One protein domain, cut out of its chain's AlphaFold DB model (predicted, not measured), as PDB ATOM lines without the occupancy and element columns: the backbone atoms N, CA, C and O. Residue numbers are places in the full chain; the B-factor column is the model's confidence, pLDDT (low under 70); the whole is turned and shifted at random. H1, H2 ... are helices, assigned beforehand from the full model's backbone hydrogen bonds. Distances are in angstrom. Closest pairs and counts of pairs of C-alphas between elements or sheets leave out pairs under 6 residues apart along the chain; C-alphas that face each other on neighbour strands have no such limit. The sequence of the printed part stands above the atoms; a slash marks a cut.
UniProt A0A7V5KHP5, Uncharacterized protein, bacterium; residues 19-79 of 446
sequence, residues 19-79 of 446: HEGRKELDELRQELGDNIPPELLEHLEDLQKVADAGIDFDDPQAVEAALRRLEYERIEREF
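Overview. This is residues 19 to 79 of the 446 residues of an uncharacterized protein of bacterium (UniProt A0A7V5KHP5). H3, the longest helix, crosses H2 steeply, and H1 lies on the other side of H2, forming an open helical hairpin with it. H2 is in the middle; residues 72 to 79 and the hairpin's turn, residues 30 to 40, stick out. The printed part has 61 residues with three named helices, H1, H2, H3 in order, and no named strand: all helix. It is only just compact, close to loose, with a radius of gyration of the C-alphas of 12.4 A and spans of 33 by 25 by 16 A.

Arrangement. H3, residues 60 to 78, touches H2, residues 38 to 52, with residues 63 to 70 alone; the closest C-alphas, of Ala 66 and Val 50, are 6.4 A apart. They run opposite ways at a steep tilt of 68 degrees, only just short of about perpendicular. H1, residues 19 to 32, touches H2 with residues 21 to 25 alone; the closest C-alphas, of Gly 21 and Ala 51, are 6.4 A apart. This hairpin runs opposite ways at a shallow tilt of 12 degrees. H1 and H3 are apart. In H1, H2 and H3 every O i to N i+4 pair is within hydrogen-bond range.

Along the chain. H3 is 26.7 A long and ends at C-alpha 78 (203.566, 149.956, 144.099). H2 is 21.2 A long. H1 is 20.4 A long, from C-alpha 19 (174.653, 160.784, 146.956).

Size, cuts and confidence. The C-alphas farthest apart, of Glu 31 and Phe 79, are 35.3 A apart. The printed part has no cut, no link is long, and no printed residue is under 70 in pLDDT.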
ATOM      1  N   HIS A  19     175.470 161.780 147.641       79.31
ATOM      2  CA  HIS A  19     174.653 160.784 146.956       79.31
ATOM      3  C   HIS A  19     174.379 161.070 145.473       79.31
ATOM      4  O   HIS A  19     174.216 160.113 144.723       79.31
ATOM      5  N   GLU A  20     174.310 162.328 145.043       83.88
ATOM      6  CA  GLU A  20     174.051 162.695 143.644       83.88
ATOM      7  C   GLU A  20     175.286 162.480 142.769       83.88
ATOM      8  O   GLU A  20     175.161 161.837 141.734       83.88
ATOM      9  N   GLY A  21     176.482 162.868 143.228       82.12
ATOM     10  CA  GLY A  21     177.722 162.603 142.480       82.12
ATOM     11  C   GLY A  21     177.985 161.107 142.257       82.12
ATOM     12  O   GLY A  21     178.440 160.701 141.193       82.12
ATOM     13  N   ARG A  22     177.615 160.253 143.225       86.25
ATOM     14  CA  ARG A  22     177.678 158.790 143.055       86.25
ATOM     15  C   ARG A  22     176.694 158.276 142.002       86.25
ATOM     16  O   ARG A  22     177.066 157.422 141.210       86.25
ATOM     17  N   LYS A  23     175.463 158.801 141.979       90.62
ATOM     18  CA  LYS A  23     174.457 158.404 140.982       90.62
ATOM     19  C   LYS A  23     174.878 158.783 139.567       90.62
ATOM     20  O   LYS A  23     174.701 157.971 138.674       90.62
ATOM     21  N   GLU A  24     175.468 159.961 139.380       89.31
ATOM     22  CA  GLU A  24     175.943 160.409 138.062       89.31
ATOM     23  C   GLU A  24     177.089 159.525 137.537       89.31
ATOM     24  O   GLU A  24     177.101 159.170 136.360       89.31
ATOM     25  N   LEU A  25     178.011 159.088 138.407       90.50
ATOM     26  CA  LEU A  25     179.063 158.133 138.031       90.50
ATOM     27  C   LEU A  25     178.508 156.735 137.709       90.50
ATOM     28  O   LEU A  25     178.970 156.100 136.760       90.50
ATOM     29  N   ASP A  26     177.516 156.259 138.468       91.31
ATOM     30  CA  ASP A  26     176.857 154.974 138.207       91.31
ATOM     31  C   ASP A  26     176.039 155.011 136.898       91.31
ATOM     32  O   ASP A  26     176.066 154.043 136.133       91.31
ATOM     33  N   GLU A  27     175.371 156.130 136.598       93.81
ATOM     34  CA  GLU A  27     174.665 156.363 135.328       93.81
ATOM     35  C   GLU A  27     175.638 156.400 134.143       93.81
ATOM     36  O   GLU A  27     175.405 155.703 133.158       93.81
ATOM     37  N   LEU A  28     176.775 157.102 134.255       90.31
ATOM     38  CA  LEU A  28     177.825 157.094 133.226       90.31
ATOM     39  C   LEU A  28     178.366 155.681 132.982       90.31
ATOM     40  O   LEU A  28     178.522 155.254 131.838       90.31
ATOM     41  N   ARG A  29     178.611 154.912 134.048       91.88
ATOM     42  CA  ARG A  29     179.057 153.519 133.926       91.88
ATOM     43  C   ARG A  29     178.014 152.647 133.223       91.88
ATOM     44  O   ARG A  29     178.379 151.757 132.459       91.88
ATOM     45  N   GLN A  30     176.730 152.906 133.464       93.62
ATOM     46  CA  GLN A  30     175.631 152.192 132.823       93.62
ATOM     47  C   GLN A  30     175.444 152.599 131.351       93.62
ATOM     48  O   GLN A  30     175.159 151.732 130.525       93.62
ATOM     49  N   GLU A  31     175.633 153.876 131.009       93.38
ATOM     50  CA  GLU A  31     175.541 154.383 129.632       93.38
ATOM     51  C   GLU A  31     176.688 153.894 128.744       93.38
ATOM     52  O   GLU A  31     176.456 153.539 127.587       93.38
ATOM     53  N   LEU A  32     177.916 153.838 129.271       89.88
ATOM     54  CA  LEU A  32     179.065 153.360 128.500       89.88
ATOM     55  C   LEU A  32     179.088 151.824 128.310       89.88
ATOM     56  O   LEU A  32     179.749 151.330 127.391       89.88
ATOM     57  N   GLY A  33     178.338 151.068 129.120       91.00
ATOM     58  CA  GLY A  33     178.198 149.613 128.997       91.00
ATOM     59  C   GLY A  33     179.500 148.824 129.218       91.00
ATOM     60  O   GLY A  33     180.457 149.316 129.806       91.00
ATOM     61  N   ASP A  34     179.550 147.576 128.736       88.31
ATOM     62  CA  ASP A  34     180.684 146.656 128.966       88.31
ATOM     63  C   ASP A  34     181.910 146.909 128.058       88.31
ATOM     64  O   ASP A  34     182.929 146.236 128.188       88.31
ATOM     65  N   ASN A  35     181.840 147.873 127.132       89.69
ATOM     66  CA  ASN A  35     182.903 148.154 126.152       89.69
ATOM     67  C   ASN A  35     183.789 149.350 126.546       89.69
ATOM     68  O   ASN A  35     184.257 150.091 125.681       89.69
ATOM     69  N   ILE A  36     184.009 149.571 127.843       90.38
ATOM     70  CA  ILE A  36     184.839 150.683 128.320       90.38
ATOM     71  C   ILE A  36     186.327 150.309 128.183       90.38
ATOM     72  O   ILE A  36     186.735 149.256 128.680       90.38
ATOM     73  N   PRO A  37     187.160 151.152 127.542       92.69
ATOM     74  CA  PRO A  37     188.611 150.998 127.550       92.69
ATOM     75  C   PRO A  37     189.157 150.903 128.985       92.69
ATOM     76  O   PRO A  37     188.694 151.641 129.856       92.69
ATOM     77  N   PRO A  38     190.170 150.062 129.256       88.19
ATOM     78  CA  PRO A  38     190.687 149.855 130.613       88.19
ATOM     79  C   PRO A  38     191.191 151.148 131.275       88.19
ATOM     80  O   PRO A  38     191.009 151.328 132.474       88.19
ATOM     81  N   GLU A  39     191.736 152.082 130.491       88.25
ATOM     82  CA  GLU A  39     192.198 153.392 130.973       88.25
ATOM     83  C   GLU A  39     191.044 154.265 131.502       88.25
ATOM     84  O   GLU A  39     191.181 154.957 132.509       88.25
ATOM     85  N   LEU A  40     189.868 154.202 130.864       88.50
ATOM     86  CA  LEU A  40     188.687 154.948 131.307       88.50
ATOM     87  C   LEU A  40     188.024 154.305 132.528       88.50
ATOM     88  O   LEU A  40     187.472 155.021 133.362       88.50
ATOM     89  N   LEU A  41     188.100 152.977 132.665       90.75
ATOM     90  CA  LEU A  41     187.660 152.287 133.882       90.75
ATOM     91  C   LEU A  41     188.476 152.734 135.095       90.75
ATOM     92  O   LEU A  41     187.898 153.047 136.134       90.75
ATOM     93  N   GLU A  42     189.796 152.817 134.945       89.88
ATOM     94  CA  GLU A  42     190.693 153.285 135.999       89.88
ATOM     95  C   GLU A  42     190.390 154.740 136.391       89.88
ATOM     96  O   GLU A  42     190.253 155.056 137.575       89.88
ATOM     97  N   HIS A  43     190.155 155.610 135.403       90.31
ATOM     98  CA  HIS A  43     189.791 156.997 135.675       90.31
ATOM     99  C   HIS A  43     188.430 157.126 136.390       90.31
ATOM    100  O   HIS A  43     188.289 157.945 137.304       90.31
ATOM    101  N   LEU A  44     187.428 156.318 136.018       91.44
ATOM    102  CA  LEU A  44     186.126 156.293 136.695       91.44
ATOM    103  C   LEU A  44     186.241 155.802 138.145       91.44
ATOM    104  O   LEU A  44     185.579 156.356 139.025       91.44
ATOM    105  N   GLU A  45     187.095 154.812 138.416       92.75
ATOM    106  CA  GLU A  45     187.370 154.352 139.782       92.75
ATOM    107  C   GLU A  45     188.029 155.440 140.637       92.75
ATOM    108  O   GLU A  45     187.682 155.605 141.810       92.75
ATOM    109  N   ASP A  46     188.948 156.218 140.068       91.50
ATOM    110  CA  ASP A  46     189.579 157.321 140.791       91.50
ATOM    111  C   ASP A  46     188.600 158.473 141.054       91.50
ATOM    112  O   ASP A  46     188.549 158.975 142.179       91.50
ATOM    113  N   LEU A  47     187.725 158.816 140.102       90.38
ATOM    114  CA  LEU A  47     186.643 159.783 140.343       90.38
ATOM    115  C   LEU A  47     185.648 159.283 141.400       90.38
ATOM    116  O   LEU A  47     185.177 160.070 142.223       90.38
ATOM    117  N   GLN A  48     185.379 157.977 141.453       93.06
ATOM    118  CA  GLN A  48     184.552 157.384 142.504       93.06
ATOM    119  C   GLN A  48     185.203 157.524 143.890       93.06
ATOM    120  O   GLN A  48     184.520 157.853 144.862       93.06
ATOM    121  N   LYS A  49     186.529 157.359 143.999       92.06
ATOM    122  CA  LYS A  49     187.267 157.609 145.254       92.06
ATOM    123  C   LYS A  49     187.235 159.088 145.657       92.06
ATOM    124  O   LYS A  49     187.110 159.384 146.845       92.06
ATOM    125  N   VAL A  50     187.299 160.012 144.694       89.88
ATOM    126  CA  VAL A  50     187.164 161.462 144.941       89.88
ATOM    127  C   VAL A  50     185.753 161.806 145.446       89.88
ATOM    128  O   VAL A  50     185.621 162.497 146.462       89.88
ATOM    129  N   ALA A  51     184.701 161.241 144.837       88.88
ATOM    130  CA  ALA A  51     183.320 161.366 145.326       88.88
ATOM    131  C   ALA A  51     183.175 160.838 146.764       88.88
ATOM    132  O   ALA A  51     182.477 161.413 147.606       88.88
ATOM    133  N   ASP A  52     183.859 159.736 147.071       88.81
ATOM    134  CA  ASP A  52     183.847 159.107 148.387       88.81
ATOM    135  C   ASP A  52     184.595 159.914 149.448       88.81
ATOM    136  O   ASP A  52     184.212 159.883 150.621       88.81
ATOM    137  N   ALA A  53     185.596 160.691 149.046       87.31
ATOM    138  CA  ALA A  53     186.248 161.669 149.906       87.31
ATOM    139  C   ALA A  53     185.365 162.903 150.185       87.31
ATOM    140  O   ALA A  53     185.685 163.687 151.077       87.31
ATOM    141  N   GLY A  54     184.231 163.048 149.484       88.44
ATOM    142  CA  GLY A  54     183.300 164.166 149.648       88.44
ATOM    143  C   GLY A  54     183.816 165.473 149.048       88.44
ATOM    144  O   GLY A  54     183.492 166.541 149.562       88.44
ATOM    145  N   ILE A  55     184.648 165.376 148.012       88.75
ATOM    146  CA  ILE A  55     185.236 166.520 147.317       88.75
ATOM    147  C   ILE A  55     184.239 167.020 146.271       88.75
ATOM    148  O   ILE A  55     183.572 166.221 145.615       88.75
ATOM    149  N   ASP A  56     184.102 168.341 146.174       85.31
ATOM    150  CA  ASP A  56     183.175 168.987 145.248       85.31
ATOM    151  C   ASP A  56     183.701 168.877 143.809       85.31
ATOM    152  O   ASP A  56     184.844 169.244 143.538       85.31
ATOM    153  N   PHE A  57     182.875 168.360 142.899       84.94
ATOM    154  CA  PHE A  57     183.229 168.208 141.485       84.94
ATOM    155  C   PHE A  57     183.188 169.535 140.720       84.94
ATOM    156  O   PHE A  57     183.761 169.622 139.634       84.94
ATOM    157  N   ASP A  58     182.554 170.562 141.291       86.25
ATOM    158  CA  ASP A  58     182.489 171.895 140.692       86.25
ATOM    159  C   ASP A  58     183.802 172.682 140.847       86.25
ATOM    160  O   ASP A  58     184.008 173.679 140.151       86.25
ATOM    161  N   ASP A  59     184.701 172.240 141.735       89.12
ATOM    162  CA  ASP A  59     186.031 172.824 141.901       89.12
ATOM    163  C   ASP A  59     187.103 171.952 141.214       89.12
ATOM    164  O   ASP A  59     187.581 170.969 141.797       89.12
ATOM    165  N   PRO A  60     187.541 172.306 139.988       88.50
ATOM    166  CA  PRO A  60     188.520 171.513 139.252       88.50
ATOM    167  C   PRO A  60     189.865 171.417 139.985       88.50
ATOM    168  O   PRO A  60     190.559 170.411 139.843       88.50
ATOM    169  N   GLN A  61     190.226 172.412 140.807       91.44
ATOM    170  CA  GLN A  61     191.474 172.377 141.570       91.44
ATOM    171  C   GLN A  61     191.402 171.372 142.719       91.44
ATOM    172  O   GLN A  61     192.376 170.661 142.979       91.44
ATOM    173  N   ALA A  62     190.253 171.279 143.391       89.00
ATOM    174  CA  ALA A  62     190.048 170.304 144.455       89.00
ATOM    175  C   ALA A  62     190.056 168.868 143.909       89.00
ATOM    176  O   ALA A  62     190.669 167.986 144.518       89.00
ATOM    177  N   VAL A  63     189.447 168.645 142.738       89.56
ATOM    178  CA  VAL A  63     189.470 167.349 142.043       89.56
ATOM    179  C   VAL A  63     190.894 166.977 141.624       89.56
ATOM    180  O   VAL A  63     191.347 165.872 141.922       89.56
ATOM    181  N   GLU A  64     191.645 167.894 141.004       90.88
ATOM    182  CA  GLU A  64     193.025 167.625 140.577       90.88
ATOM    183  C   GLU A  64     193.950 167.333 141.772       90.88
ATOM    184  O   GLU A  64     194.739 166.386 141.742       90.88
ATOM    185  N   ALA A  65     193.824 168.091 142.867       91.81
ATOM    186  CA  ALA A  65     194.591 167.853 144.088       91.81
ATOM    187  C   ALA A  65     194.287 166.478 144.709       91.81
ATOM    188  O   ALA A  65     195.188 165.811 145.228       91.81
ATOM    189  N   ALA A  66     193.030 166.036 144.638       92.25
ATOM    190  CA  ALA A  66     192.616 164.720 145.107       92.25
ATOM    191  C   ALA A  66     193.183 163.588 144.243       92.25
ATOM    192  O   ALA A  66     193.688 162.604 144.785       92.25
ATOM    193  N   LEU A  67     193.155 163.752 142.917       90.31
ATOM    194  CA  LEU A  67     193.732 162.795 141.972       90.31
ATOM    195  C   LEU A  67     195.244 162.659 142.173       90.31
ATOM    196  O   LEU A  67     195.730 161.541 142.334       90.31
ATOM    197  N   ARG A  68     195.980 163.772 142.306       90.75
ATOM    198  CA  ARG A  68     197.424 163.737 142.619       90.75
ATOM    199  C   ARG A  68     197.723 163.002 143.926       90.75
ATOM    200  O   ARG A  68     198.738 162.319 144.040       90.75
ATOM    201  N   ARG A  69     196.852 163.131 144.932       92.12
ATOM    202  CA  ARG A  69     197.001 162.413 146.205       92.12
ATOM    203  C   ARG A  69     196.781 160.906 146.040       92.12
ATOM    204  O   ARG A  69     197.545 160.132 146.610       92.12
ATOM    205  N   LEU A  70     195.774 160.495 145.269       91.00
ATOM    206  CA  LEU A  70     195.526 159.082 144.959       91.00
ATOM    207  C   LEU A  70     196.664 158.472 144.133       91.00
ATOM    208  O   LEU A  70     197.081 157.348 144.410       91.00
ATOM    209  N   GLU A  71     197.210 159.223 143.179       88.62
ATOM    210  CA  GLU A  71     198.377 158.820 142.394       88.62
ATOM    211  C   GLU A  71     199.612 158.638 143.285       88.62
ATOM    212  O   GLU A  71     200.294 157.617 143.202       88.62
ATOM    213  N   TYR A  72     199.856 159.562 144.217       88.56
ATOM    214  CA  TYR A  72     200.937 159.424 145.192       88.56
ATOM    215  C   TYR A  72     200.764 158.177 146.074       88.56
ATOM    216  O   TYR A  72     201.717 157.425 146.268       88.56
ATOM    217  N   GLU A  73     199.549 157.904 146.565       85.31
ATOM    218  CA  GLU A  73     199.253 156.684 147.333       85.31
ATOM    219  C   GLU A  73     199.418 155.406 146.494       85.31
ATOM    220  O   GLU A  73     199.863 154.378 147.013       85.31
ATOM    221  N   ARG A  74     199.080 155.446 145.199       86.88
ATOM    222  CA  ARG A  74     199.316 154.336 144.266       86.88
ATOM    223  C   ARG A  74     200.808 154.077 144.109       86.88
ATOM    224  O   ARG A  74     201.231 152.937 144.300       86.88
ATOM    225  N   ILE A  75     201.592 155.120 143.825       85.31
ATOM    226  CA  ILE A  75     203.050 155.030 143.713       85.31
ATOM    227  C   ILE A  75     203.629 154.486 145.019       85.31
ATOM    228  O   ILE A  75     204.433 153.566 144.978       85.31
ATOM    229  N   GLU A  76     203.186 154.963 146.183       83.81
ATOM    230  CA  GLU A  76     203.666 154.479 147.483       83.81
ATOM    231  C   GLU A  76     203.351 152.988 147.722       83.81
ATOM    232  O   GLU A  76     204.173 152.261 148.290       83.81
ATOM    233  N   ARG A  77     202.191 152.495 147.265       82.31
ATOM    234  CA  ARG A  77     201.838 151.063 147.338       82.31
ATOM    235  C   ARG A  77     202.647 150.209 146.368       82.31
ATOM    236  O   ARG A  77     203.064 149.113 146.739       82.31
ATOM    237  N   GLU A  78     202.842 150.682 145.144       83.50
ATOM    238  CA  GLU A  78     203.566 149.956 144.099       83.50
ATOM    239  C   GLU A  78     205.077 149.936 144.369       83.50
ATOM    240  O   GLU A  78     205.733 148.903 144.234       83.50
ATOM    241  N   PHE A  79     205.606 151.050 144.872       82.44
ATOM    242  CA  PHE A  79     206.999 151.230 145.261       82.44
ATOM    243  C   PHE A  79     207.251 150.965 146.746       82.44
ATOM    244  O   PHE A  79     208.154 151.569 147.323       82.44
TER     245      PHE A  79